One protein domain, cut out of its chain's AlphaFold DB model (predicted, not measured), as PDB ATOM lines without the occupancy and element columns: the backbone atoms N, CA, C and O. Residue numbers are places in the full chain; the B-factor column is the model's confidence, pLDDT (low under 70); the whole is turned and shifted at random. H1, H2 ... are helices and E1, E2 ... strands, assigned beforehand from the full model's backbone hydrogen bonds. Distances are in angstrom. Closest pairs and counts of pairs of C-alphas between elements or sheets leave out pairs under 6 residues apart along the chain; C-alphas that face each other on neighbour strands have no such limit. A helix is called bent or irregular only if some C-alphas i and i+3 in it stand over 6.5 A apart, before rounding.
ATOM      1  N   ILE A 135      47.145 -11.643  -0.593       93.56
ATOM      2  CA  ILE A 135      47.328 -13.025  -0.119       93.56
ATOM      3  C   ILE A 135      46.069 -13.898  -0.230       93.56
ATOM      4  O   ILE A 135      46.159 -15.062  -0.601       93.56
ATOM      5  N   LEU A 136      44.878 -13.341   0.014       96.25
ATOM      6  CA  LEU A 136      43.615 -14.082  -0.115       96.25
ATOM      7  C   LEU A 136      43.295 -14.455  -1.572       96.25
ATOM      8  O   LEU A 136      42.745 -15.530  -1.814       96.25
ATOM      9  N   GLN A 137      43.625 -13.575  -2.525       95.31
ATOM     10  CA  GLN A 137      43.490 -13.851  -3.958       95.31
ATOM     11  C   GLN A 137      44.490 -14.923  -4.376       95.31
ATOM     12  O   GLN A 137      44.069 -15.919  -4.943       95.31
ATOM     13  N   ASN A 138      45.762 -14.787  -3.984       95.56
ATOM     14  CA  ASN A 138      46.807 -15.766  -4.299       95.56
ATOM     15  C   ASN A 138      46.457 -17.169  -3.769       95.56
ATOM     16  O   ASN A 138      46.613 -18.157  -4.478       95.56
ATOM     17  N   ILE A 139      45.929 -17.253  -2.540       97.44
ATOM     18  CA  ILE A 139      45.427 -18.506  -1.959       97.44
ATOM     19  C   ILE A 139      44.283 -19.078  -2.801       97.44
ATOM     20  O   ILE A 139      44.272 -20.269  -3.100       97.44
ATOM     21  N   SER A 140      43.322 -18.241  -3.197       97.19
ATOM     22  CA  SER A 140      42.175 -18.677  -4.003       97.19
ATOM     23  C   SER A 140      42.599 -19.128  -5.405       97.19
ATOM     24  O   SER A 140      42.085 -20.130  -5.893       97.19
ATOM     25  N   ASP A 141      43.554 -18.430  -6.030       96.25
ATOM     26  CA  ASP A 141      44.131 -18.783  -7.331       96.25
ATOM     27  C   ASP A 141      44.813 -20.152  -7.271       96.25
ATOM     28  O   ASP A 141      44.571 -21.000  -8.130       96.25
ATOM     29  N   GLU A 142      45.619 -20.404  -6.235       97.31
ATOM     30  CA  GLU A 142      46.310 -21.686  -6.073       97.31
ATOM     31  C   GLU A 142      45.322 -22.836  -5.820       97.31
ATOM     32  O   GLU A 142      45.463 -23.910  -6.405       97.31
ATOM     33  N   ILE A 143      44.258 -22.612  -5.036       96.75
ATOM     34  CA  ILE A 143      43.182 -23.602  -4.859       96.75
ATOM     35  C   ILE A 143      42.518 -23.930  -6.206       96.75
ATOM     36  O   ILE A 143      42.364 -25.104  -6.542       96.75
ATOM     37  N   ILE A 144      42.144 -22.916  -6.995       94.81
ATOM     38  CA  ILE A 144      41.513 -23.105  -8.313       94.81
ATOM     39  C   ILE A 144      42.447 -23.852  -9.263       94.81
ATOM     40  O   ILE A 144      42.019 -24.771  -9.959       94.81
ATOM     41  N   LYS A 145      43.736 -23.511  -9.263       94.88
ATOM     42  CA  LYS A 145      44.751 -24.210 -10.053       94.88
ATOM     43  C   LYS A 145      44.834 -25.692  -9.682       94.88
ATOM     44  O   LYS A 145      44.854 -26.537 -10.578       94.88
ATOM     45  N   GLN A 146      44.830 -26.028  -8.390       95.19
ATOM     46  CA  GLN A 146      44.823 -27.423  -7.941       95.19
ATOM     47  C   GLN A 146      43.517 -28.158  -8.291       95.19
ATOM     48  O   GLN A 146      43.562 -29.337  -8.647       95.19
ATOM     49  N   LEU A 147      42.361 -27.488  -8.229       91.44
ATOM     50  CA  LEU A 147      41.070 -28.046  -8.659       91.44
ATOM     51  C   LEU A 147      41.069 -28.367 -10.161       91.44
ATOM     52  O   LEU A 147      40.753 -29.497 -10.541       91.44
ATOM     53  N   ASN A 148      41.523 -27.427 -10.993       90.19
ATOM     54  CA  ASN A 148      41.675 -27.620 -12.437       90.19
ATOM     55  C   ASN A 148      42.645 -28.768 -12.757       90.19
ATOM     56  O   ASN A 148      42.362 -29.602 -13.615       90.19
ATOM     57  N   PHE A 149      43.767 -28.875 -12.031       90.88
ATOM     58  CA  PHE A 149      44.705 -29.996 -12.180       90.88
ATOM     59  C   PHE A 149      44.048 -31.353 -11.866       90.88
ATOM     60  O   PHE A 149      44.337 -32.360 -12.511       90.88
ATOM     61  N   ARG A 150      43.107 -31.375 -10.915       89.75
ATOM     62  CA  ARG A 150      42.276 -32.542 -10.581       89.75
ATOM     63  C   ARG A 150      41.058 -32.711 -11.504       89.75
ATOM     64  O   ARG A 150      40.212 -33.551 -11.208       89.75
ATOM     65  N   LYS A 151      40.998 -31.972 -12.620       89.38
ATOM     66  CA  LYS A 151      39.945 -32.002 -13.651       89.38
ATOM     67  C   LYS A 151      38.552 -31.591 -13.162       89.38
ATOM     68  O   LYS A 151      37.557 -32.036 -13.725       89.38
ATOM     69  N   TRP A 152      38.480 -30.757 -12.129       88.38
ATOM     70  CA  TRP A 152      37.228 -30.095 -11.771       88.38
ATOM     71  C   TRP A 152      37.026 -28.867 -12.642       88.38
ATOM     72  O   TRP A 152      37.958 -28.087 -12.830       88.38
ATOM     73  N   GLU A 153      35.812 -28.703 -13.155       87.06
ATOM     74  CA  GLU A 153      35.434 -27.512 -13.896       87.06
ATOM     75  C   GLU A 153      35.210 -26.346 -12.930       87.06
ATOM     76  O   GLU A 153      34.547 -26.477 -11.899       87.06
ATOM     77  N   VAL A 154      35.828 -25.209 -13.239       91.81
ATOM     78  CA  VAL A 154      35.766 -24.001 -12.422       91.81
ATOM     79  C   VAL A 154      35.519 -22.814 -13.338       91.81
ATOM     80  O   VAL A 154      36.238 -22.617 -14.316       91.81
ATOM     81  N   TYR A 155      34.558 -21.964 -12.988       93.69
ATOM     82  CA  TYR A 155      34.314 -20.716 -13.699       93.69
ATOM     83  C   TYR A 155      35.512 -19.758 -13.578       93.69
ATOM     84  O   TYR A 155      35.893 -19.321 -12.481       93.69
ATOM     85  N   THR A 156      36.084 -19.368 -14.720       88.69
ATOM     86  CA  THR A 156      37.264 -18.488 -14.810       88.69
ATOM     87  C   THR A 156      36.988 -17.125 -15.447       88.69
ATOM     88  O   THR A 156      37.942 -16.438 -15.813       88.69
ATOM     89  N   GLY A 157      35.724 -16.709 -15.587       84.38
ATOM     90  CA  GLY A 157      35.376 -15.420 -16.203       84.38
ATOM     91  C   GLY A 157      35.979 -14.199 -15.489       84.38
ATOM     92  O   GLY A 157      36.277 -14.250 -14.285       84.38
ATOM     93  N   LYS A 158      36.223 -13.138 -16.279       76.56
ATOM     94  CA  LYS A 158      36.924 -11.889 -15.899       76.56
ATOM     95  C   LYS A 158      36.390 -10.635 -16.627       76.56
ATOM     96  O   LYS A 158      37.144  -9.686 -16.838       76.56
ATOM     97  N   GLU A 159      35.138 -10.644 -17.070       79.06
ATOM     98  CA  GLU A 159      34.501  -9.513 -17.762       79.06
ATOM     99  C   GLU A 159      34.383  -8.246 -16.895       79.06
ATOM    100  O   GLU A 159      34.592  -7.141 -17.392       79.06
ATOM    101  N   GLY A 160      34.094  -8.388 -15.599       79.56
ATOM    102  CA  GLY A 160      34.118  -7.315 -14.607       79.56
ATOM    103  C   GLY A 160      33.160  -6.166 -14.919       79.56
ATOM    104  O   GLY A 160      33.569  -5.004 -14.914       79.56
ATOM    105  N   LEU A 161      31.891  -6.476 -15.185       92.00
ATOM    106  CA  LEU A 161      30.879  -5.486 -15.564       92.00
ATOM    107  C   LEU A 161      30.386  -4.674 -14.365       92.00
ATOM    108  O   LEU A 161      30.350  -5.173 -13.245       92.00
ATOM    109  N   GLU A 162      29.969  -3.427 -14.598       96.25
ATOM    110  CA  GLU A 162      29.482  -2.541 -13.536       96.25
ATOM    111  C   GLU A 162      28.241  -3.113 -12.840       96.25
ATOM    112  O   GLU A 162      27.246  -3.477 -13.483       96.25
ATOM    113  N   ILE A 163      28.284  -3.142 -11.508       94.38
ATOM    114  CA  ILE A 163      27.238  -3.740 -10.693       94.38
ATOM    115  C   ILE A 163      25.955  -2.900 -10.700       94.38
ATOM    116  O   ILE A 163      25.856  -1.826 -10.113       94.38
ATOM    117  N   SER A 164      24.912  -3.443 -11.321       95.69
ATOM    118  CA  SER A 164      23.540  -2.975 -11.144       95.69
ATOM    119  C   SER A 164      22.558  -4.129 -11.353       95.69
ATOM    120  O   SER A 164      22.867  -5.060 -12.101       95.69
ATOM    121  N   PRO A 165      21.359  -4.090 -10.742       94.56
ATOM    122  CA  PRO A 165      20.358  -5.142 -10.934       94.56
ATOM    123  C   PRO A 165      20.004  -5.342 -12.410       94.56
ATOM    124  O   PRO A 165      19.843  -6.469 -12.868       94.56
ATOM    125  N   LEU A 166      19.941  -4.239 -13.163       95.56
ATOM    126  CA  LEU A 166      19.649  -4.256 -14.589       95.56
ATOM    127  C   LEU A 166      20.783  -4.893 -15.399       95.56
ATOM    128  O   LEU A 166      20.501  -5.695 -16.282       95.56
ATOM    129  N   ASN A 167      22.044  -4.558 -15.111       96.81
ATOM    130  CA  ASN A 167      23.186  -5.134 -15.827       96.81
ATOM    131  C   ASN A 167      23.318  -6.630 -15.547       96.81
ATOM    132  O   ASN A 167      23.516  -7.396 -16.483       96.81
ATOM    133  N   ILE A 168      23.138  -7.046 -14.289       96.88
ATOM    134  CA  ILE A 168      23.158  -8.462 -13.904       96.88
ATOM    135  C   ILE A 168      22.066  -9.231 -14.653       96.88
ATOM    136  O   ILE A 168      22.358 -10.245 -15.281       96.88
ATOM    137  N   ALA A 169      20.827  -8.731 -14.642       97.12
ATOM    138  CA  ALA A 169      19.724  -9.381 -15.346       97.12
ATOM    139  C   ALA A 169      19.963  -9.437 -16.862       97.12
ATOM    140  O   ALA A 169      19.796 -10.494 -17.461       97.12
ATOM    141  N   LYS A 170      20.400  -8.330 -17.482       96.44
ATOM    142  CA  LYS A 170      20.711  -8.282 -18.921       96.44
ATOM    143  C   LYS A 170      21.765  -9.312 -19.314       96.44
ATOM    144  O   LYS A 170      21.580 -10.007 -20.302       96.44
ATOM    145  N   GLN A 171      22.847  -9.410 -18.547       95.88
ATOM    146  CA  GLN A 171      23.933 -10.345 -18.841       95.88
ATOM    147  C   GLN A 171      23.519 -11.797 -18.636       95.88
ATOM    148  O   GLN A 171      23.862 -12.643 -19.454       95.88
ATOM    149  N   ALA A 172      22.723 -12.081 -17.602       95.44
ATOM    150  CA  ALA A 172      22.153 -13.408 -17.419       95.44
ATOM    151  C   ALA A 172      21.254 -13.810 -18.598       95.44
ATOM    152  O   ALA A 172      21.386 -14.914 -19.107       95.44
ATOM    153  N   ILE A 173      20.388 -12.899 -19.060       95.38
ATOM    154  CA  ILE A 173      19.509 -13.130 -20.216       95.38
ATOM    155  C   ILE A 173      20.330 -13.437 -21.469       95.38
ATOM    156  O   ILE A 173      20.044 -14.424 -22.131       95.38
ATOM    157  N   ILE A 174      21.350 -12.622 -21.772       93.75
ATOM    158  CA  ILE A 174      22.197 -12.809 -22.961       93.75
ATOM    159  C   ILE A 174      22.862 -14.188 -22.939       93.75
ATOM    160  O   ILE A 174      22.752 -14.927 -23.908       93.75
ATOM    161  N   ARG A 175      23.500 -14.562 -21.821       91.31
ATOM    162  CA  ARG A 175      24.226 -15.837 -21.733       91.31
ATOM    163  C   ARG A 175      23.302 -17.055 -21.817       91.31
ATOM    164  O   ARG A 175      23.629 -18.001 -22.521       91.31
ATOM    165  N   ILE A 176      22.144 -17.008 -21.153       90.69
ATOM    166  CA  ILE A 176      21.162 -18.103 -21.202       90.69
ATOM    167  C   ILE A 176      20.561 -18.242 -22.611       90.69
ATOM    168  O   ILE A 176      20.387 -19.354 -23.104       90.69
ATOM    169  N   ASP A 177      20.237 -17.130 -23.275       87.50
ATOM    170  CA  ASP A 177      19.685 -17.159 -24.635       87.50
ATOM    171  C   ASP A 177      20.712 -17.683 -25.653       87.50
ATOM    172  O   ASP A 177      20.386 -18.513 -26.503       87.50
ATOM    173  N   ASP A 178      21.978 -17.267 -25.534       84.25
ATOM    174  CA  ASP A 178      23.069 -17.755 -26.383       84.25
ATOM    175  C   ASP A 178      23.297 -19.270 -26.224       84.25
ATOM    176  O   ASP A 178      23.420 -19.975 -27.229       84.25
ATOM    177  N   GLU A 179      23.292 -19.796 -24.995       77.00
ATOM    178  CA  GLU A 179      23.411 -21.241 -24.730       77.00
ATOM    179  C   GLU A 179      22.250 -22.041 -25.335       77.00
ATOM    180  O   GLU A 179      22.477 -23.031 -26.038       77.00
ATOM    181  N   ASN A 180      21.007 -21.579 -25.166       73.88
ATOM    182  CA  ASN A 180      19.832 -22.225 -25.767       73.88
ATOM    183  C   ASN A 180      19.892 -22.223 -27.305       73.88
ATOM    184  O   ASN A 180      19.560 -23.215 -27.967       73.88
ATOM    185  N   ASN A 181      20.367 -21.128 -27.901       67.06
ATOM    186  CA  ASN A 181      20.575 -21.027 -29.344       67.06
ATOM    187  C   ASN A 181      21.680 -21.971 -29.852       67.06
ATOM    188  O   ASN A 181      21.613 -22.446 -30.987       67.06
ATOM    189  N   ILE A 182      22.708 -22.248 -29.048       66.44
ATOM    190  CA  ILE A 182      23.751 -23.222 -29.394       66.44
ATOM    191  C   ILE A 182      23.194 -24.644 -29.306       66.44
ATOM    192  O   ILE A 182      23.327 -25.392 -30.277       66.44
ATOM    193  N   ASN A 183      22.524 -24.997 -28.207       63.50
ATOM    194  CA  ASN A 183      21.950 -26.331 -28.014       63.50
ATOM    195  C   ASN A 183      20.962 -26.684 -29.130       63.50
ATOM    196  O   ASN A 183      21.117 -27.714 -29.781       63.50
ATOM    197  N   SER A 184      20.045 -25.775 -29.465       61.16
ATOM    198  CA  SER A 184      19.095 -25.970 -30.569       61.16
ATOM    199  C   SER A 184      19.769 -26.095 -31.944       61.16
ATOM    200  O   SER A 184      19.307 -26.851 -32.802       61.16
ATOM    201  N   LYS A 185      20.886 -25.398 -32.205       58.06
ATOM    202  CA  LYS A 185      21.673 -25.588 -33.441       58.06
ATOM    203  C   LYS A 185      22.323 -26.966 -33.492       58.06
ATOM    204  O   LYS A 185      22.338 -27.580 -34.556       58.06
ATOM    205  N   VAL A 186      22.859 -27.433 -32.368       56.47
ATOM    206  CA  VAL A 186      23.469 -28.759 -32.236       56.47
ATOM    207  C   VAL A 186      22.413 -29.848 -32.452       56.47
ATOM    208  O   VAL A 186      22.606 -30.733 -33.285       56.47
ATOM    209  N   GLU A 187      21.252 -29.724 -31.815       57.97
ATOM    210  CA  GLU A 187      20.099 -30.611 -31.999       57.97
ATOM    211  C   GLU A 187      19.631 -30.670 -33.460       57.97
ATOM    212  O   GLU A 187      19.469 -31.750 -34.022       57.97
ATOM    213  N   ASN A 188      19.518 -29.516 -34.127       58.69
ATOM    214  CA  ASN A 188      19.151 -29.421 -35.546       58.69
ATOM    215  C   ASN A 188      20.179 -30.046 -36.506       58.69
ATOM    216  O   ASN A 188      19.856 -30.357 -37.659       58.69
ATOM    217  N   ILE A 189      21.437 -30.187 -36.081       65.38
ATOM    218  CA  ILE A 189      22.465 -30.912 -36.836       65.38
ATOM    219  C   ILE A 189      22.281 -32.419 -36.631       65.38
ATOM    220  O   ILE A 189      22.333 -33.174 -37.605       65.38
ATOM    221  N   PHE A 190      22.024 -32.857 -35.397       55.91
ATOM    222  CA  PHE A 190      21.854 -34.272 -35.068       55.91
ATOM    223  C   PHE A 190      20.520 -34.862 -35.551       55.91
ATOM    224  O   PHE A 190      20.502 -36.014 -35.985       55.91
ATOM    225  N   SER A 191      19.440 -34.079 -35.614       60.53
ATOM    226  CA  SER A 191      18.126 -34.512 -36.127       60.53
ATOM    227  C   SER A 191      18.108 -34.835 -37.631       60.53
ATOM    228  O   SER A 191      17.190 -35.475 -38.150       60.53
ATOM    229  N   LYS A 192      19.162 -34.448 -38.360       62.50
ATOM    230  CA  LYS A 192      19.383 -34.828 -39.767       62.50
ATOM    231  C   LYS A 192      19.994 -36.224 -39.922       62.50
ATOM    232  O   LYS A 192      20.120 -36.704 -41.048       62.50
ATOM    233  N   ILE A 193      20.369 -36.884 -38.822       63.66
ATOM    234  CA  ILE A 193      20.888 -38.254 -38.809       63.66
ATOM    235  C   ILE A 193      19.709 -39.218 -38.561       63.66
ATOM    236  O   ILE A 193      19.142 -39.216 -37.471       63.66
ATOM    237  N   PRO A 194      19.346 -40.097 -39.519       55.44
ATOM    238  CA  PRO A 194      18.122 -40.915 -39.457       55.44
ATOM    239  C   PRO A 194      17.998 -41.838 -38.235       55.44
ATOM    240  O   PRO A 194      16.901 -42.264 -37.883       55.44
ATOM    241  N   MET A 195      19.124 -42.183 -37.608       53.53
ATOM    242  CA  MET A 195      19.182 -43.055 -36.435       53.53
ATOM    243  C   MET A 195      18.977 -42.291 -35.114       53.53
ATOM    244  O   MET A 195      18.617 -42.909 -34.120       53.53
ATOM    245  N   PHE A 196      19.177 -40.967 -35.110       54.41
ATOM    246  CA  PHE A 196      19.092 -40.118 -33.919       54.41
ATOM    247  C   PHE A 196      17.640 -39.768 -33.568       54.41
ATOM    248  O   PHE A 196      17.267 -39.861 -32.406       54.41
ATOM    249  N   ASN A 197      16.789 -39.504 -34.567       51.53
ATOM    250  CA  ASN A 197      15.364 -39.197 -34.345       51.53
ATOM    251  C   ASN A 197      14.632 -40.320 -33.587       51.53
ATOM    252  O   ASN A 197      13.837 -40.047 -32.705       51.53
ATOM    253  N   LYS A 198      14.985 -41.589 -33.841       51.38
ATOM    254  CA  LYS A 198      14.441 -42.738 -33.093       51.38
ATOM    255  C   LYS A 198      14.906 -42.827 -31.635       51.38
ATOM    256  O   LYS A 198      14.254 -43.507 -30.854       51.38
ATOM    257  N   ILE A 199      16.050 -42.233 -31.302       49.38
ATOM    258  CA  ILE A 199      16.596 -42.211 -29.940       49.38
ATOM    259  C   ILE A 199      15.988 -41.034 -29.170       49.38
ATOM    260  O   ILE A 199      15.633 -41.213 -28.014       49.38
ATOM    261  N   VAL A 200      15.804 -39.878 -29.818       50.22
ATOM    262  CA  VAL A 200      15.163 -38.683 -29.234       50.22
ATOM    263  C   VAL A 200      13.678 -38.928 -28.944       50.22
ATOM    264  O   VAL A 200      13.253 -38.723 -27.814       50.22
ATOM    265  N   ASP A 201      12.933 -39.530 -29.882       48.34
ATOM    266  CA  ASP A 201      11.515 -39.897 -29.686       48.34
ATOM    267  C   ASP A 201      11.297 -40.889 -28.516       48.34
ATOM    268  O   ASP A 201      10.176 -41.060 -28.039       48.34
ATOM    269  N   MET A 202      12.349 -41.583 -28.056       49.44
ATOM    270  CA  MET A 202      12.310 -42.479 -26.888       49.44
ATOM    271  C   MET A 202      12.713 -41.793 -25.569       49.44
ATOM    272  O   MET A 202      12.616 -42.422 -24.515       49.44
ATOM    273  N   VAL A 203      13.197 -40.550 -25.620       48.97
ATOM    274  CA  VAL A 203      13.737 -39.778 -24.483       48.97
ATOM    275  C   VAL A 203      12.854 -38.563 -24.142       48.97
ATOM    276  O   VAL A 203      12.984 -38.017 -23.050       48.97
ATOM    277  N   ASP A 204      11.890 -38.204 -24.994       42.28
ATOM    278  CA  ASP A 204      11.011 -37.025 -24.854       42.28
ATOM    279  C   ASP A 204       9.899 -37.116 -23.778       42.28
ATOM    280  O   ASP A 204       8.945 -36.341 -23.794       42.28
ATOM    281  N   ASP A 205      10.047 -37.991 -22.779       42.12
ATOM    282  CA  ASP A 205       9.189 -38.039 -21.578       42.12
ATOM    283  C   ASP A 205       9.951 -37.614 -20.303       42.12
ATOM    284  O   ASP A 205       9.707 -38.121 -19.205       42.12
ATOM    285  N   VAL A 206      10.896 -36.672 -20.413       46.12
ATOM    286  CA  VAL A 206      11.521 -36.050 -19.234       46.12
ATOM    287  C   VAL A 206      10.843 -34.712 -18.943       46.12
ATOM    288  O   VAL A 206      11.048 -33.715 -19.630       46.12
ATOM    289  N   GLU A 207      10.014 -34.722 -17.897       47.69
ATOM    290  CA  GLU A 207       9.475 -33.549 -17.206       47.69
ATOM    291  C   GLU A 207      10.489 -32.392 -17.149       47.69
ATOM    292  O   GLU A 207      11.643 -32.589 -16.777       47.69
ATOM    293  N   ILE A 208      10.030 -31.176 -17.458       50.53
ATOM    294  CA  ILE A 208      10.803 -29.924 -17.506       50.53
ATOM    295  C   ILE A 208      11.749 -29.780 -16.290       50.53
ATOM    296  O   ILE A 208      11.359 -29.312 -15.211       50.53
ATOM    297  N   ALA A 209      13.019 -30.130 -16.493       49.56
ATOM    298  CA  ALA A 209      14.158 -29.778 -15.652       49.56
ATOM    299  C   ALA A 209      14.990 -28.752 -16.451       49.56
ATOM    300  O   ALA A 209      15.283 -28.983 -17.611       49.56
ATOM    301  N   ALA A 210      15.368 -27.570 -15.972       56.34
ATOM    302  CA  ALA A 210      15.428 -27.071 -14.615       56.34
ATOM    303  C   ALA A 210      15.426 -25.524 -14.609       56.34
ATOM    304  O   ALA A 210      15.848 -24.888 -15.575       56.34
ATOM    305  N   PRO A 211      14.992 -24.880 -13.510       83.00
ATOM    306  CA  PRO A 211      15.266 -23.463 -13.292       83.00
ATOM    307  C   PRO A 211      16.781 -23.230 -13.169       83.00
ATOM    308  O   PRO A 211      17.458 -23.961 -12.455       83.00
ATOM    309  N   TYR A 212      17.317 -22.196 -13.812       91.69
ATOM    310  CA  TYR A 212      18.737 -21.846 -13.701       91.69
ATOM    311  C   TYR A 212      19.117 -21.419 -12.279       91.69
ATOM    312  O   TYR A 212      18.339 -20.762 -11.576       91.69
ATOM    313  N   VAL A 213      20.354 -21.702 -11.885       94.94
ATOM    314  CA  VAL A 213      21.001 -21.087 -10.728       94.94
ATOM    315  C   VAL A 213      22.045 -20.104 -11.234       94.94
ATOM    316  O   VAL A 213      23.015 -20.468 -11.890       94.94
ATOM    317  N   ILE A 214      21.847 -18.830 -10.908       96.75
ATOM    318  CA  ILE A 214      22.739 -17.745 -11.305       96.75
ATOM    319  C   ILE A 214      23.568 -17.363 -10.084       96.75
ATOM    320  O   ILE A 214      23.093 -16.673  -9.172       96.75
ATOM    321  N   PHE A 215      24.823 -17.798 -10.067       97.62
ATOM    322  CA  PHE A 215      25.801 -17.345  -9.094       97.62
ATOM    323  C   PHE A 215      26.289 -15.948  -9.475       97.62
ATOM    324  O   PHE A 215      27.068 -15.773 -10.410       97.62
ATOM    325  N   VAL A 216      25.833 -14.945  -8.727       97.81
ATOM    326  CA  VAL A 216      26.267 -13.553  -8.892       97.81
ATOM    327  C   VAL A 216      27.492 -13.344  -8.013       97.81
ATOM    328  O   VAL A 216      27.386 -13.226  -6.788       97.81
ATOM    329  N   LEU A 217      28.659 -13.342  -8.645       98.00
ATOM    330  CA  LEU A 217      29.950 -13.232  -7.984       98.00
ATOM    331  C   LEU A 217      30.320 -11.751  -7.864       98.00
ATOM    332  O   LEU A 217      30.360 -11.033  -8.864       98.00
ATOM    333  N   VAL A 218      30.563 -11.280  -6.643       97.69
ATOM    334  CA  VAL A 218      30.834  -9.864  -6.358       97.69
ATOM    335  C   VAL A 218      31.903  -9.698  -5.297       97.69
ATOM    336  O   VAL A 218      32.125 -10.572  -4.455       97.69
ATOM    337  N   HIS A 219      32.524  -8.524  -5.272       97.06
ATOM    338  CA  HIS A 219      33.522  -8.229  -4.262       97.06
ATOM    339  C   HIS A 219      32.832  -8.179  -2.881       97.06
ATOM    340  O   HIS A 219      31.709  -7.674  -2.779       97.06
ATOM    341  N   PRO A 220      33.474  -8.616  -1.774       95.75
ATOM    342  CA  PRO A 220      32.843  -8.645  -0.446       95.75
ATOM    343  C   PRO A 220      32.205  -7.328   0.031       95.75
ATOM    344  O   PRO A 220      31.292  -7.333   0.855       95.75
ATOM    345  N   LYS A 221      32.676  -6.187  -0.488       96.25
ATOM    346  CA  LYS A 221      32.106  -4.854  -0.211       96.25
ATOM    347  C   LYS A 221      30.712  -4.656  -0.819       96.25
ATOM    348  O   LYS A 221      29.903  -3.945  -0.232       96.25
ATOM    349  N   ASP A 222      30.429  -5.315  -1.937       97.06
ATOM    350  CA  ASP A 222      29.216  -5.128  -2.737       97.06
ATOM    351  C   ASP A 222      28.169  -6.226  -2.486       97.06
ATOM    352  O   ASP A 222      27.028  -6.130  -2.938       97.06
ATOM    353  N   TYR A 223      28.513  -7.241  -1.683       96.69
ATOM    354  CA  TYR A 223      27.648  -8.374  -1.341       96.69
ATOM    355  C   TYR A 223      26.241  -7.955  -0.904       96.69
ATOM    356  O   TYR A 223      25.242  -8.446  -1.424       96.69
ATOM    357  N   LYS A 224      26.141  -7.009   0.041       96.50
ATOM    358  CA  LYS A 224      24.843  -6.562   0.573       96.50
ATOM    359  C   LYS A 224      23.977  -5.907  -0.503       96.50
ATOM    360  O   LYS A 224      22.760  -6.087  -0.492       96.50
ATOM    361  N   LEU A 225      24.599  -5.155  -1.414       94.56
ATOM    362  CA  LEU A 225      23.908  -4.513  -2.528       94.56
ATOM    363  C   LEU A 225      23.349  -5.568  -3.489       94.56
ATOM    364  O   LEU A 225      22.171  -5.502  -3.834       94.56
ATOM    365  N   ALA A 226      24.160  -6.557  -3.869       95.25
ATOM    366  CA  ALA A 226      23.731  -7.642  -4.747       95.25
ATOM    367  C   ALA A 226      22.597  -8.474  -4.121       95.25
ATOM    368  O   ALA A 226      21.560  -8.673  -4.754       95.25
ATOM    369  N   VAL A 227      22.734  -8.877  -2.850       96.88
ATOM    370  CA  VAL A 227      21.716  -9.673  -2.134       96.88
ATOM    371  C   VAL A 227      20.371  -8.958  -2.077       96.88
ATOM    372  O   VAL A 227      19.344  -9.572  -2.353       96.88
ATOM    373  N   LYS A 228      20.358  -7.655  -1.770       97.06
ATOM    374  CA  LYS A 228      19.115  -6.869  -1.698       97.06
ATOM    375  C   LYS A 228      18.322  -6.901  -3.011       97.06
ATOM    376  O   LYS A 228      17.102  -6.777  -2.988       97.06
ATOM    377  N   ASN A 229      19.006  -7.059  -4.142       96.19
ATOM    378  CA  ASN A 229      18.408  -7.013  -5.472       96.19
ATOM    379  C   ASN A 229      18.188  -8.395  -6.107       96.19
ATOM    380  O   ASN A 229      17.631  -8.464  -7.201       96.19
ATOM    381  N   ALA A 230      18.572  -9.482  -5.430       96.12
ATOM    382  CA  ALA A 230      18.496 -10.847  -5.953       96.12
ATOM    383  C   ALA A 230      17.085 -11.222  -6.446       96.12
ATOM    384  O   ALA A 230      16.930 -11.750  -7.544       96.12
ATOM    385  N   GLY A 231      16.040 -10.874  -5.686       95.56
ATOM    386  CA  GLY A 231      14.653 -11.135  -6.091       95.56
ATOM    387  C   GLY A 231      14.251 -10.405  -7.377       95.56
ATOM    388  O   GLY A 231      13.688 -11.016  -8.280       95.56
ATOM    389  N   ASN A 232      14.598  -9.121  -7.503       96.44
ATOM    390  CA  ASN A 232      14.276  -8.321  -8.691       96.44
ATOM    391  C   ASN A 232      14.998  -8.837  -9.941       96.44
ATOM    392  O   ASN A 232      14.412  -8.867 -11.022       96.44
ATOM    393  N   ILE A 233      16.255  -9.263  -9.787       97.06
ATOM    394  CA  ILE A 233      17.036  -9.890 -10.859       97.06
ATOM    395  C   ILE A 233      16.335 -11.174 -11.321       97.06
ATOM    396  O   ILE A 233      16.059 -11.309 -12.508       97.06
ATOM    397  N   SER A 234      15.982 -12.061 -10.384       96.69
ATOM    398  CA  SER A 234      15.284 -13.326 -10.660       96.69
ATOM    399  C   SER A 234      14.002 -13.117 -11.472       96.69
ATOM    400  O   SER A 234      13.820 -13.745 -12.513       96.69
ATOM    401  N   VAL A 235      13.142 -12.185 -11.035       96.25
ATOM    402  CA  VAL A 235      11.893 -11.852 -11.740       96.25
ATOM    403  C   VAL A 235      12.179 -11.314 -13.140       96.25
ATOM    404  O   VAL A 235      11.594 -11.790 -14.102       96.25
ATOM    405  N   THR A 236      13.121 -10.378 -13.269       96.75
ATOM    406  CA  THR A 236      13.444  -9.759 -14.564       96.75
ATOM    407  C   THR A 236      13.945 -10.784 -15.582       96.75
ATOM    408  O   THR A 236      13.561 -10.716 -16.746       96.75
ATOM    409  N   VAL A 237      14.798 -11.721 -15.157       95.81
ATOM    410  CA  VAL A 237      15.315 -12.785 -16.029       95.81
ATOM    411  C   VAL A 237      14.186 -13.726 -16.449       95.81
ATOM    412  O   VAL A 237      14.038 -13.991 -17.639       95.81
ATOM    413  N   ALA A 238      13.354 -14.171 -15.499       94.06
ATOM    414  CA  ALA A 238      12.230 -15.063 -15.779       94.06
ATOM    415  C   ALA A 238      11.222 -14.448 -16.759       94.06
ATOM    416  O   ALA A 238      10.890 -15.074 -17.761       94.06
ATOM    417  N   ASP A 239      10.799 -13.205 -16.510       94.25
ATOM    418  CA  ASP A 239       9.806 -12.512 -17.335       94.25
ATOM    419  C   ASP A 239      10.319 -12.271 -18.763       94.25
ATOM    420  O   ASP A 239       9.551 -12.324 -19.722       94.25
ATOM    421  N   ARG A 240      11.622 -11.994 -18.924       94.69
ATOM    422  CA  ARG A 240      12.227 -11.714 -20.235       94.69
ATOM    423  C   ARG A 240      12.471 -12.957 -21.074       94.69
ATOM    424  O   ARG A 240      12.344 -12.864 -22.290       94.69
ATOM    425  N   LEU A 241      12.822 -14.069 -20.437       90.81
ATOM    426  CA  LEU A 241      13.055 -15.350 -21.105       90.81
ATOM    427  C   LEU A 241      11.788 -16.217 -21.192       90.81
ATOM    428  O   LEU A 241      11.821 -17.270 -21.815       90.81
ATOM    429  N   GLY A 242      10.678 -15.803 -20.570       89.19
ATOM    430  CA  GLY A 242       9.439 -16.585 -20.543       89.19
ATOM    431  C   GLY A 242       9.561 -17.892 -19.751       89.19
ATOM    432  O   GLY A 242       8.918 -18.876 -20.101       89.19
ATOM    433  N   LEU A 243      10.397 -17.922 -18.706       87.25
ATOM    434  CA  LEU A 243      10.638 -19.134 -17.916       87.25
ATOM    435  C   LEU A 243       9.428 -19.469 -17.035       87.25
ATOM    436  O   LEU A 243       8.960 -18.623 -16.271       87.25
ATOM    437  N   GLU A 244       8.986 -20.730 -17.052       85.81
ATOM    438  CA  GLU A 244       7.901 -21.208 -16.180       85.81
ATOM    439  C   GLU A 244       8.253 -21.112 -14.687       85.81
ATOM    440  O   GLU A 244       7.405 -20.818 -13.842       85.81
ATOM    441  N   LYS A 245       9.527 -21.350 -14.354       88.06
ATOM    442  CA  LYS A 245      10.072 -21.248 -12.997       88.06
ATOM    443  C   LYS A 245      11.158 -20.181 -12.957       88.06
ATOM    444  O   LYS A 245      12.019 -20.109 -13.829       88.06
ATOM    445  N   LYS A 246      11.142 -19.363 -11.902       92.88
ATOM    446  CA  LYS A 246      12.130 -18.294 -11.721       92.88
ATOM    447  C   LYS A 246      13.514 -18.872 -11.401       92.88
ATOM    448  O   LYS A 246      13.589 -19.788 -10.579       92.88
ATOM    449  N   PRO A 247      14.600 -18.314 -11.966       94.81
ATOM    450  CA  PRO A 247      15.947 -18.753 -11.646       94.81
ATOM    451  C   PRO A 247      16.320 -18.347 -10.221       94.81
ATOM    452  O   PRO A 247      15.932 -17.277  -9.733       94.81
ATOM    453  N   LEU A 248      17.103 -19.180  -9.547       95.25
ATOM    454  CA  LEU A 248      17.595 -18.887  -8.208       95.25
ATOM    455  C   LEU A 248      18.852 -18.021  -8.293       95.25
ATOM    456  O   LEU A 248      19.807 -18.355  -8.986       95.25
ATOM    457  N   ILE A 249      18.871 -16.914  -7.553       97.25
ATOM    458  CA  ILE A 249      20.019 -16.003  -7.525       97.25
ATOM    459  C   ILE A 249      20.866 -16.288  -6.287       97.25
ATOM    460  O   ILE A 249      20.464 -15.996  -5.159       97.25
ATOM    461  N   ALA A 250      22.060 -16.831  -6.504       96.62
ATOM    462  CA  ALA A 250      23.021 -17.163  -5.463       96.62
ATOM    463  C   ALA A 250      24.143 -16.118  -5.422       96.62
ATOM    464  O   ALA A 250      25.127 -16.201  -6.148       96.62
ATOM    465  N   VAL A 251      24.033 -15.119  -4.547       97.75
ATOM    466  CA  VAL A 251      25.110 -14.126  -4.405       97.75
ATOM    467  C   VAL A 251      26.299 -14.741  -3.661       97.75
ATOM    468  O   VAL A 251      26.132 -15.380  -2.614       97.75
ATOM    469  N   ARG A 252      27.508 -14.548  -4.191       97.50
ATOM    470  CA  ARG A 252      28.762 -15.047  -3.612       97.50
ATOM    471  C   ARG A 252      29.795 -13.933  -3.543       97.50
ATOM    472  O   ARG A 252      29.959 -13.163  -4.483       97.50
ATOM    473  N   ASN A 253      30.517 -13.885  -2.426       97.62
ATOM    474  CA  ASN A 253      31.774 -13.149  -2.366       97.62
ATOM    475  C   ASN A 253      32.779 -13.840  -3.287       97.62
ATOM    476  O   ASN A 253      32.980 -15.046  -3.144       97.62
ATOM    477  N   ASP A 254      33.420 -13.069  -4.154       97.31
ATOM    478  CA  ASP A 254      34.488 -13.516  -5.039       97.31
ATOM    479  C   ASP A 254      35.676 -12.564  -4.926       97.31
ATOM    480  O   ASP A 254      35.564 -11.361  -5.172       97.31
ATOM    481  N   LEU A 255      36.823 -13.102  -4.520       96.25
ATOM    482  CA  LEU A 255      38.022 -12.312  -4.250       96.25
ATOM    483  C   LEU A 255      38.682 -11.759  -5.521       96.25
ATOM    484  O   LEU A 255      39.477 -10.828  -5.407       96.25
ATOM    485  N   PHE A 256      38.349 -12.282  -6.703       95.12
ATOM    486  CA  PHE A 256      38.904 -11.819  -7.980       95.12
ATOM    487  C   PHE A 256      38.131 -10.655  -8.594       95.12
ATOM    488  O   PHE A 256      38.700  -9.877  -9.362       95.12
ATOM    489  N   THR A 257      36.849 -10.513  -8.260       95.00
ATOM    490  CA  THR A 257      36.064  -9.361  -8.710       95.00
ATOM    491  C   THR A 257      36.566  -8.054  -8.098       95.00
ATOM    492  O   THR A 257      36.949  -7.971  -6.927       95.00
ATOM    493  N   LYS A 258      36.549  -6.987  -8.903       94.44
ATOM    494  CA  LYS A 258      36.880  -5.639  -8.434       94.44
ATOM    495  C   LYS A 258      35.669  -5.027  -7.718       94.44
ATOM    496  O   LYS A 258      34.533  -5.300  -8.116       94.44
ATOM    497  N   PRO A 259      35.871  -4.167  -6.704       95.88
ATOM    498  CA  PRO A 259      34.773  -3.410  -6.110       95.88
ATOM    499  C   PRO A 259      33.962  -2.653  -7.170       95.88
ATOM    500  O   PRO A 259      34.548  -2.025  -8.052       95.88
ATOM    501  N   GLY A 260      32.635  -2.704  -7.069       96.56
ATOM    502  CA  GLY A 260      31.710  -2.094  -8.027       96.56
ATOM    503  C   GLY A 260      31.473  -2.910  -9.302       96.56
ATOM    504  O   GLY A 260      30.783  -2.431 -10.200       96.56
ATOM    505  N   THR A 261      32.014  -4.130  -9.394       97.12
ATOM    506  CA  THR A 261      31.837  -5.016 -10.555       97.12
ATOM    507  C   THR A 261      31.258  -6.378 -10.174       97.12
ATOM    508  O   THR A 261      31.245  -6.736  -8.993       97.12
ATOM    509  N   PHE A 262      30.769  -7.134 -11.161       97.44
ATOM    510  CA  PHE A 262      30.258  -8.495 -10.977       97.44
ATOM    511  C   PHE A 262      30.695  -9.461 -12.088       97.44
ATOM    512  O   PHE A 262      31.068  -9.046 -13.185       97.44
ATOM    513  N   GLU A 263      30.580 -10.753 -11.785       96.94
ATOM    514  CA  GLU A 263      30.649 -11.881 -12.723       96.94
ATOM    515  C   GLU A 263      29.434 -12.799 -12.531       96.94
ATOM    516  O   GLU A 263      28.809 -12.786 -11.465       96.94
ATOM    517  N   LEU A 264      29.127 -13.622 -13.538       96.38
ATOM    518  CA  LEU A 264      28.052 -14.614 -13.477       96.38
ATOM    519  C   LEU A 264      28.591 -16.009 -13.766       96.38
ATOM    520  O   LEU A 264      29.131 -16.242 -14.841       96.38
ATOM    521  N   ASN A 265      28.392 -16.934 -12.835       95.81
ATOM    522  CA  ASN A 265      28.477 -18.360 -13.118       95.81
ATOM    523  C   ASN A 265      27.038 -18.896 -13.173       95.81
ATOM    524  O   ASN A 265      26.320 -18.814 -12.177       95.81
ATOM    525  N   ILE A 266      26.582 -19.314 -14.349       95.00
ATOM    526  CA  ILE A 266      25.194 -19.720 -14.596       95.00
ATOM    527  C   ILE A 266      25.214 -21.212 -14.877       95.00
ATOM    528  O   ILE A 266      25.999 -21.653 -15.704       95.00
ATOM    529  N   LEU A 267      24.382 -21.954 -14.158       92.31
ATOM    530  CA  LEU A 267      24.285 -23.404 -14.262       92.31
ATOM    531  C   LEU A 267      22.821 -23.817 -14.287       92.31
ATOM    532  O   LEU A 267      21.963 -23.133 -13.706       92.31
ATOM    533  N   LEU A 268      22.534 -24.961 -14.896       91.19
ATOM    534  CA  LEU A 268      21.265 -25.644 -14.672       91.19
ATOM    535  C   LEU A 268      21.214 -26.152 -13.222       91.19
ATOM    536  O   LEU A 268      22.244 -26.427 -12.605       91.19
ATOM    537  N   ALA A 269      20.024 -26.225 -12.612       88.06
ATOM    538  CA  ALA A 269      19.947 -26.586 -11.189       88.06
ATOM    539  C   ALA A 269      20.456 -28.001 -10.874       88.06
ATOM    540  O   ALA A 269      20.860 -28.238  -9.738       88.06
ATOM    541  N   ASP A 270      20.424 -28.923 -11.833       85.75
ATOM    542  CA  ASP A 270      20.957 -30.284 -11.722       85.75
ATOM    543  C   ASP A 270      22.484 -30.360 -11.902       85.75
ATOM    544  O   ASP A 270      23.112 -31.289 -11.397       85.75
ATOM    545  N   GLU A 271      23.096 -29.355 -12.532       88.75
ATOM    546  CA  GLU A 271      24.553 -29.186 -12.618       88.75
ATOM    547  C   GLU A 271      25.154 -28.576 -11.339       88.75
ATOM    548  O   GLU A 271      26.356 -28.687 -11.085       88.75
ATOM    549  N   VAL A 272      24.330 -27.940 -10.498       89.31
ATOM    550  CA  VAL A 272      24.791 -27.367  -9.229       89.31
ATOM    551  C   VAL A 272      25.157 -28.469  -8.243       89.31
ATOM    552  O   VAL A 272      24.330 -29.269  -7.806       89.31
ATOM    553  N   THR A 273      26.409 -28.452  -7.796       87.12
ATOM    554  CA  THR A 273      26.888 -29.415  -6.803       87.12
ATOM    555  C   THR A 273      26.384 -29.064  -5.399       87.12
ATOM    556  O   THR A 273      26.472 -27.925  -4.938       87.12
ATOM    557  N   GLU A 274      25.885 -30.050  -4.654       87.38
ATOM    558  CA  GLU A 274      25.405 -29.819  -3.282       87.38
ATOM    559  C   GLU A 274      26.555 -29.410  -2.339       87.38
ATOM    560  O   GLU A 274      26.427 -28.496  -1.518       87.38
ATOM    561  N   THR A 275      27.714 -30.059  -2.479       87.06
ATOM    562  CA  THR A 275      28.927 -29.808  -1.686       87.06
ATOM    563  C   THR A 275      30.146 -29.641  -2.569       87.06
ATOM    564  O   THR A 275      30.331 -30.400  -3.518       87.06
ATOM    565  N   ALA A 276      31.038 -28.727  -2.183       87.88
ATOM    566  CA  ALA A 276      32.366 -28.663  -2.774       87.88
ATOM    567  C   ALA A 276      33.114 -30.011  -2.611       87.88
ATOM    568  O   ALA A 276      33.026 -30.638  -1.550       87.88
ATOM    569  N   PRO A 277      33.881 -30.447  -3.624       87.81
ATOM    570  CA  PRO A 277      34.534 -31.759  -3.647       87.81
ATOM    571  C   PRO A 277      35.721 -31.882  -2.685       87.81
ATOM    572  O   PRO A 277      36.154 -32.990  -2.361       87.81
ATOM    573  N   TYR A 278      36.253 -30.750  -2.224       92.00
ATOM    574  CA  TYR A 278      37.383 -30.691  -1.307       92.00
ATOM    575  C   TYR A 278      37.147 -29.665  -0.207       92.00
ATOM    576  O   TYR A 278      36.624 -28.578  -0.451       92.00
ATOM    577  N   ASN A 279      37.589 -30.011   0.995       94.31
ATOM    578  CA  ASN A 279      37.931 -29.037   2.014       94.31
ATOM    579  C   ASN A 279      39.344 -28.508   1.738       94.31
ATOM    580  O   ASN A 279      40.149 -29.140   1.056       94.31
ATOM    581  N   VAL A 280      39.637 -27.328   2.267       96.19
ATOM    582  CA  VAL A 280      40.893 -26.624   2.037       96.19
ATOM    583  C   VAL A 280      41.615 -26.466   3.364       96.19
ATOM    584  O   VAL A 280      41.097 -25.832   4.286       96.19
ATOM    585  N   LEU A 281      42.835 -26.982   3.445       97.19
ATOM    586  CA  LEU A 281      43.784 -26.632   4.490       97.19
ATOM    587  C   LEU A 281      44.776 -25.609   3.931       97.19
ATOM    588  O   LEU A 281      45.495 -25.876   2.972       97.19
ATOM    589  N   VAL A 282      44.812 -24.431   4.550       97.62
ATOM    590  CA  VAL A 282      45.761 -23.360   4.247       97.62
ATOM    591  C   VAL A 282      46.800 -23.318   5.364       97.62
ATOM    592  O   VAL A 282      46.491 -22.950   6.503       97.62
ATOM    593  N   ARG A 283      48.036 -23.692   5.043       97.12
ATOM    594  CA  ARG A 283      49.197 -23.487   5.914       97.12
ATOM    595  C   ARG A 283      49.799 -22.136   5.598       97.12
ATOM    596  O   ARG A 283      49.935 -21.792   4.430       97.12
ATOM    597  N   VAL A 284      50.086 -21.340   6.616       94.50
ATOM    598  CA  VAL A 284      50.489 -19.938   6.431       94.50
ATOM    599  C   VAL A 284      51.562 -19.550   7.428       94.50
ATOM    600  O   VAL A 284      51.675 -20.156   8.495       94.50
ATOM    601  N   SER A 285      52.306 -18.493   7.118       89.44
ATOM    602  CA  SER A 285      53.185 -17.893   8.117       89.44
ATOM    603  C   SER A 285      52.400 -17.376   9.330       89.44
ATOM    604  O   SER A 285      51.252 -16.926   9.227       89.44
ATOM    605  N   THR A 286      53.044 -17.370  10.499       87.00
ATOM    606  CA  THR A 286      52.459 -16.831  11.744       87.00
ATOM    607  C   THR A 286      52.052 -15.359  11.622       87.00
ATOM    608  O   THR A 286      51.151 -14.900  12.322       87.00
ATOM    609  N   HIS A 287      52.672 -14.617  10.700       86.12
ATOM    610  CA  HIS A 287      52.353 -13.218  10.431       86.12
ATOM    611  C   HIS A 287      50.972 -13.025   9.792       86.12
ATOM    612  O   HIS A 287      50.341 -11.990  10.022       86.12
ATOM    613  N   ASP A 288      50.501 -13.993   9.002       90.81
ATOM    614  CA  ASP A 288      49.266 -13.870   8.219       90.81
ATOM    615  C   ASP A 288      48.102 -14.693   8.792       90.81
ATOM    616  O   ASP A 288      46.945 -14.467   8.425       90.81
ATOM    617  N   GLU A 289      48.373 -15.594   9.743       92.88
ATOM    618  CA  GLU A 289      47.401 -16.517  10.341       92.88
ATOM    619  C   GLU A 289      46.099 -15.828  10.765       92.88
ATOM    620  O   GLU A 289      45.011 -16.212  10.330       92.88
ATOM    621  N   VAL A 290      46.192 -14.787  11.597       93.44
ATOM    622  CA  VAL A 290      45.012 -14.097  12.139       93.44
ATOM    623  C   VAL A 290      44.209 -13.423  11.027       93.44
ATOM    624  O   VAL A 290      42.975 -13.443  11.050       93.44
ATOM    625  N   PHE A 291      44.893 -12.818  10.054       94.31
ATOM    626  CA  PHE A 291      44.250 -12.130   8.939       94.31
ATOM    627  C   PHE A 291      43.506 -13.118   8.035       94.31
ATOM    628  O   PHE A 291      42.337 -12.892   7.711       94.31
ATOM    629  N   ILE A 292      44.144 -14.235   7.686       95.81
ATOM    630  CA  ILE A 292      43.562 -15.255   6.811       95.81
ATOM    631  C   ILE A 292      42.432 -15.992   7.533       95.81
ATOM    632  O   ILE A 292      41.354 -16.129   6.961       95.81
ATOM    633  N   LYS A 293      42.593 -16.357   8.816       96.38
ATOM    634  CA  LYS A 293      41.512 -16.954   9.629       96.38
ATOM    635  C   LYS A 293      40.244 -16.107   9.605       96.38
ATOM    636  O   LYS A 293      39.167 -16.632   9.318       96.38
ATOM    637  N   LYS A 294      40.367 -14.793   9.834       96.38
ATOM    638  CA  LYS A 294      39.232 -13.850   9.823       96.38
ATOM    639  C   LYS A 294      38.552 -13.721   8.456       96.38
ATOM    640  O   LYS A 294      37.378 -13.367   8.407       96.38
ATOM    641  N   ASN A 295      39.264 -14.003   7.365       96.69
ATOM    642  CA  ASN A 295      38.767 -13.857   5.994       96.69
ATOM    643  C   ASN A 295      38.550 -15.193   5.261       96.69
ATOM    644  O   ASN A 295      38.159 -15.189   4.097       96.69
ATOM    645  N   SER A 296      38.734 -16.329   5.938       96.88
ATOM    646  CA  SER A 296      38.585 -17.688   5.392       96.88
ATOM    647  C   SER A 296      37.230 -17.926   4.718       96.88
ATOM    648  O   SER A 296      37.153 -18.576   3.679       96.88
ATOM    649  N   ARG A 297      36.158 -17.313   5.232       96.88
ATOM    650  CA  ARG A 297      34.820 -17.372   4.623       96.88
ATOM    651  C   ARG A 297      34.765 -16.751   3.222       96.88
ATOM    652  O   ARG A 297      33.982 -17.209   2.397       96.88
ATOM    653  N   ASN A 298      35.578 -15.730   2.939       97.69
ATOM    654  CA  ASN A 298      35.652 -15.137   1.601       97.69
ATOM    655  C   ASN A 298      36.352 -16.076   0.618       97.69
ATOM    656  O   ASN A 298      35.898 -16.180  -0.517       97.69
ATOM    657  N   ILE A 299      37.382 -16.804   1.066       98.00
ATOM    658  CA  ILE A 299      38.002 -17.884   0.286       98.00
ATOM    659  C   ILE A 299      36.946 -18.963   0.014       98.00
ATOM    660  O   ILE A 299      36.665 -19.270  -1.137       98.00
ATOM    661  N   ALA A 300      36.268 -19.456   1.053       97.56
ATOM    662  CA  ALA A 300      35.252 -20.500   0.920       97.56
ATOM    663  C   ALA A 300      34.119 -20.112  -0.052       97.56
ATOM    664  O   ALA A 300      33.740 -20.893  -0.923       97.56
ATOM    665  N   SER A 301      33.610 -18.881   0.060       97.81
ATOM    666  CA  SER A 301      32.591 -18.340  -0.846       97.81
ATOM    667  C   SER A 301      33.097 -18.194  -2.284       97.81
ATOM    668  O   SER A 301      32.339 -18.481  -3.207       97.81
ATOM    669  N   THR A 302      34.351 -17.765  -2.469       97.69
ATOM    670  CA  THR A 302      34.985 -17.622  -3.793       97.69
ATOM    671  C   THR A 302      35.039 -18.975  -4.493       97.69
ATOM    672  O   THR A 302      34.557 -19.118  -5.614       97.69
ATOM    673  N   ILE A 303      35.546 -19.993  -3.792       96.69
ATOM    674  CA  ILE A 303      35.659 -21.353  -4.322       96.69
ATOM    675  C   ILE A 303      34.279 -21.942  -4.631       96.69
ATOM    676  O   ILE A 303      34.070 -22.445  -5.729       96.69
ATOM    677  N   ALA A 304      33.312 -21.812  -3.719       95.62
ATOM    678  CA  ALA A 304      31.954 -22.306  -3.946       95.62
ATOM    679  C   ALA A 304      31.253 -21.614  -5.125       95.62
ATOM    680  O   ALA A 304      30.588 -22.267  -5.921       95.62
ATOM    681  N   GLY A 305      31.399 -20.292  -5.259       96.12
ATOM    682  CA  GLY A 305      30.797 -19.549  -6.365       96.12
ATOM    683  C   GLY A 305      31.369 -19.932  -7.726       96.12
ATOM    684  O   GLY A 305      30.621 -20.039  -8.694       96.12
ATOM    685  N   ARG A 306      32.679 -20.190  -7.794       95.50
ATOM    686  CA  ARG A 306      33.340 -20.581  -9.044       95.50
ATOM    687  C   ARG A 306      33.177 -22.054  -9.396       95.50
ATOM    688  O   ARG A 306      33.163 -22.368 -10.576       95.50
ATOM    689  N   LEU A 307      33.015 -22.934  -8.413       93.81
ATOM    690  CA  LEU A 307      32.630 -24.331  -8.651       93.81
ATOM    691  C   LEU A 307      31.145 -24.493  -8.980       93.81
ATOM    692  O   LEU A 307      30.755 -25.526  -9.504       93.81
ATOM    693  N   GLY A 308      30.311 -23.520  -8.603       93.12
ATOM    694  CA  GLY A 308      28.864 -23.692  -8.651       93.12
ATOM    695  C   GLY A 308      28.369 -24.678  -7.595       93.12
ATOM    696  O   GLY A 308      27.643 -25.618  -7.908       93.12
ATOM    697  N   SER A 309      28.787 -24.494  -6.336       92.19
ATOM    698  CA  SER A 309      28.357 -25.333  -5.215       92.19
ATOM    699  C   SER A 309      27.418 -24.609  -4.242       92.19
ATOM    700  O   SER A 309      27.571 -23.414  -3.933       92.19
ATOM    701  N   TRP A 310      26.448 -25.349  -3.694       89.88
ATOM    702  CA  TRP A 310      25.547 -24.821  -2.669       89.88
ATOM    703  C   TRP A 310      26.262 -24.593  -1.350       89.88
ATOM    704  O   TRP A 310      26.282 -23.467  -0.837       89.88
ATOM    705  N   LYS A 311      26.861 -25.653  -0.809       91.44
ATOM    706  CA  LYS A 311      27.629 -25.588   0.429       91.44
ATOM    707  C   LYS A 311      29.049 -25.116   0.159       91.44
ATOM    708  O   LYS A 311      29.668 -25.438  -0.856       91.44
ATOM    709  N   PHE A 312      29.560 -24.346   1.112       94.25
ATOM    710  CA  PHE A 312      30.939 -23.883   1.105       94.25
ATOM    711  C   PHE A 312      31.892 -25.024   1.475       94.25
ATOM    712  O   PHE A 312      31.544 -25.826   2.347       94.25
ATOM    713  N   PRO A 313      33.099 -25.078   0.885       94.19
ATOM    714  CA  PRO A 313      34.155 -25.930   1.409       94.19
ATOM    715  C   PRO A 313      34.540 -25.464   2.817       94.19
ATOM    716  O   PRO A 313      34.509 -24.265   3.122       94.19
ATOM    717  N   PHE A 314      34.941 -26.395   3.681       94.88
ATOM    718  CA  PHE A 314      35.571 -26.012   4.938       94.88
ATOM    719  C   PHE A 314      36.974 -25.476   4.648       94.88
ATOM    720  O   PHE A 314      37.758 -26.144   3.979       94.88
ATOM    721  N   VAL A 315      37.294 -24.278   5.142       97.06
ATOM    722  CA  VAL A 315      38.621 -23.665   4.990       97.06
ATOM    723  C   VAL A 315      39.285 -23.602   6.362       97.06
ATOM    724  O   VAL A 315      38.964 -22.738   7.181       97.06
ATOM    725  N   SER A 316      40.202 -24.533   6.613       96.75
ATOM    726  CA  SER A 316      41.035 -24.574   7.812       96.75
ATOM    727  C   SER A 316      42.301 -23.760   7.585       96.75
ATOM    728  O   SER A 316      42.921 -23.856   6.532       96.75
ATOM    729  N   VAL A 317      42.707 -22.965   8.571       97.50
ATOM    730  CA  VAL A 317      43.928 -22.153   8.491       97.50
ATOM    731  C   VAL A 317      44.813 -22.518   9.670       97.50
ATOM    732  O   VAL A 317      44.389 -22.374  10.823       97.50
ATOM    733  N   LYS A 318      46.028 -22.990   9.395       95.69
ATOM    734  CA  LYS A 318      47.001 -23.392  10.417       95.69
ATOM    735  C   LYS A 318      48.321 -22.646  10.206       95.69
ATOM    736  O   LYS A 318      48.758 -22.525   9.063       95.69
ATOM    737  N   PRO A 319      48.958 -22.141  11.274       93.31
ATOM    738  CA  PRO A 319      50.309 -21.630  11.151       93.31
ATOM    739  C   PRO A 319      51.260 -22.795  10.862       93.31
ATOM    740  O   PRO A 319      51.086 -23.888  11.405       93.31
ATOM    741  N   ASP A 320      52.271 -22.546  10.041       90.19
ATOM    742  CA  ASP A 320      53.372 -23.476   9.822       90.19
ATOM    743  C   ASP A 320      54.692 -22.801  10.200       90.19
ATOM    744  O   ASP A 320      55.005 -21.713   9.718       90.19
ATOM    745  N   MET A 321      55.460 -23.431  11.092       77.94
ATOM    746  CA  MET A 321      56.733 -22.878  11.570       77.94
ATOM    747  C   MET A 321      57.804 -22.855  10.473       77.94
ATOM    748  O   MET A 321      58.786 -22.118  10.587       77.94
ATOM    749  N   LEU A 322      57.623 -23.641   9.407       79.50
ATOM    750  CA  LEU A 322      58.515 -23.638   8.256       79.50
ATOM    751  C   LEU A 322      58.272 -22.432   7.337       79.50
ATOM    752  O   LEU A 322      59.223 -22.018   6.668       79.50
ATOM    753  N   LEU A 323      57.065 -21.852   7.350       84.50
ATOM    754  CA  LEU A 323      56.680 -20.666   6.580       84.50
ATOM    755  C   LEU A 323      56.957 -19.412   7.415       84.50
ATOM    756  O   LEU A 323      56.177 -19.009   8.280       84.50
ATOM    757  N   GLN A 324      58.112 -18.796   7.197       74.44
ATOM    758  CA  GLN A 324      58.603 -17.733   8.077       74.44
ATOM    759  C   GLN A 324      58.255 -16.336   7.568       74.44
ATOM    760  O   GLN A 324      58.240 -15.382   8.357       74.44
ATOM    761  N   ARG A 325      57.970 -16.181   6.269       77.44
ATOM    762  CA  ARG A 325      57.801 -14.861   5.652       77.44
ATOM    763  C   ARG A 325      56.328 -14.563   5.352       77.44
ATOM    764  O   ARG A 325      55.601 -15.445   4.902       77.44
ATOM    765  N   PRO A 326      55.871 -13.312   5.535       83.44
ATOM    766  CA  PRO A 326      54.539 -12.921   5.094       83.44
ATOM    767  C   PRO A 326      54.347 -13.144   3.599       83.44
ATOM    768  O   PRO A 326      55.236 -12.821   2.805       83.44
ATOM    769  N   GLY A 327      53.174 -13.641   3.228       85.31
ATOM    770  CA  GLY A 327      52.876 -14.059   1.863       85.31
ATOM    771  C   GLY A 327      53.212 -15.518   1.563       85.31
ATOM    772  O   GLY A 327      52.741 -16.013   0.545       85.31
ATOM    773  N   GLU A 328      53.983 -16.211   2.409       87.62
ATOM    774  CA  GLU A 328      54.223 -17.650   2.257       87.62
ATOM    775  C   GLU A 328      53.004 -18.441   2.744       87.62
ATOM    776  O   GLU A 328      52.503 -18.241   3.860       87.62
ATOM    777  N   PHE A 329      52.527 -19.341   1.887       94.19
ATOM    778  CA  PHE A 329      51.436 -20.253   2.181       94.19
ATOM    779  C   PHE A 329      51.603 -21.561   1.407       94.19
ATOM    780  O   PHE A 329      52.234 -21.595   0.352       94.19
ATOM    781  N   GLU A 330      50.971 -22.613   1.908       95.62
ATOM    782  CA  GLU A 330      50.789 -23.881   1.210       95.62
ATOM    783  C   GLU A 330      49.314 -24.278   1.264       95.62
ATOM    784  O   GLU A 330      48.603 -23.978   2.231       95.62
ATOM    785  N   ILE A 331      48.853 -24.948   0.209       97.19
ATOM    786  CA  ILE A 331      47.468 -25.395   0.057       97.19
ATOM    787  C   ILE A 331      47.435 -26.910  -0.042       97.19
ATOM    788  O   ILE A 331      48.078 -27.495  -0.915       97.19
ATOM    789  N   GLU A 332      46.605 -27.517   0.795       95.69
ATOM    790  CA  GLU A 332      46.263 -28.930   0.730       95.69
ATOM    791  C   GLU A 332      44.750 -29.087   0.528       95.69
ATOM    792  O   GLU A 332      43.936 -28.503   1.249       95.69
ATOM    793  N   LEU A 333      44.373 -29.863  -0.493       93.81
ATOM    794  CA  LEU A 333      42.984 -30.222  -0.771       93.81
ATOM    795  C   LEU A 333      42.669 -31.581  -0.147       93.81
ATOM    796  O   LEU A 333      43.061 -32.630  -0.667       93.81
ATOM    797  N   GLU A 334      41.925 -31.554   0.950       90.81
ATOM    798  CA  GLU A 334      41.428 -32.740   1.643       90.81
ATOM    799  C   GLU A 334      40.079 -33.132   1.030       90.81
ATOM    800  O   GLU A 334      39.258 -32.257   0.755       90.81
ATOM    801  N   LYS A 335      39.812 -34.426   0.783       82.31
ATOM    802  CA  LYS A 335      38.509 -34.845   0.226       82.31
ATOM    803  C   LYS A 335      37.373 -34.292   1.089       82.31
ATOM    804  O   LYS A 335      37.283 -34.588   2.277       82.31
ATOM    805  N   GLY A 336      36.516 -33.488   0.472       63.59
ATOM    806  CA  GLY A 336      35.294 -32.986   1.073       63.59
ATOM    807  C   GLY A 336      34.204 -34.044   0.941       63.59
ATOM    808  O   GLY A 336      34.215 -34.845   0.009       63.59
TER     809      GLY A 336
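What this domain is: This is residues 135 to 336 of the 341 residues of the protein "RNase NYN domain-containing protein" of Methanobrevibacter millerae (UniProt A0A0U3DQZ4). Two lobes, each built on a three-stranded sheet, are bridged by helix H5, which covers one face of the sheet E7 E5 E8 with residues 289 to 303 and one face of the sheet E2 E1 E3 with residues 297 to 307. H2 and H4 cover the other face of E2 E1 E3, H1 shares with H5 one face of E7 E5 E8, and residues 178 to 186 of H2 stick out as an arm. The printed part has 202 residues, with five named helices and eight named strands in the order H1 H2 H3 E1 H4 E2 E3 E4 E5 H5 E6 E7 E8; its class is mixed, helices and strands, and both three-stranded sheets are mixed. It is only just compact, close to loose, with a radius of gyration of the C-alphas of 19.9 A, and elongated, spanning 66 by 38 by 24 A.

How they stand to each other: Inner strand E1, residues 212 to 218, is parallel to E2, residues 248 to 253 (N 216 to O 250, 3.0 A), and antiparallel to E3, residues 261 to 268 (N 215 to O 265, 2.8 A). H4, residues 223 to 241, is on this sheet at a height of 8.8 A; its closest C-alphas to E2 are Ala 230 and Ile 249, 5.6 A. E1, H4 and E2 form a strand-helix-strand unit, parallel neighbours with a helix between, its crossover right-handed. H2, residues 165 to 190, is on the same face and touches H4 with residues 165 to 177 alone, at a steep tilt of 44 degrees; the closest C-alphas are Ala 169 and Ile 233, 5.3 A. H5, residues 289 to 307, is on the opposite face, making three layers, helices on both faces; C-alphas Asn 253 of E2 and Ser 301 are closest, 5.5 A. Inner strand E5, residues 278 to 284, is parallel to E7, residues 315 to 319 (N 282 to O 316, 2.8 A), and antiparallel to E8, residues 329 to 335 (N 281 to O 332, 2.9 A). H5 and H1, residues 135 to 149, are on the same face of that sheet, two layers, and touch at a steep tilt of 40 degrees, C-alphas Ser 140 and Ile 299 closest, 6.0 A. E4, residues 273 to 275, is parallel to E6, residues 309 to 311 (N 310 to O 273, 2.9 A). H3, residues 197 to 200, touches no helix. Every O i to N i+4 pair is within hydrogen-bond range in H1 and H2, 12 of 15 in H4 and in H5; H3 is too short for one.

Where its parts are: H1 begins at C-alpha 135 (47.328, -13.025, -0.119) and is 21.0 A long. H2, 37.9 A, ends at C-alpha 190 (21.854, -34.272, -35.068). H4 and H5, 25.5 A and 25.3 A, are irregular: C-alphas 228 and 231 are 7.6 A apart, 294 and 297 7.7 A. E8, 19.6 A, ends at C-alpha 335 (38.509, -34.845, 0.226).

The domain as a whole: The C-alphas of Pro 194 and Gln 324 are farthest apart, 66.6 A. The printed part has no cut. The links H1 to H2 and H3 to E1 are long. Residues 181 to 210 and residue 336 have pLDDT under 70.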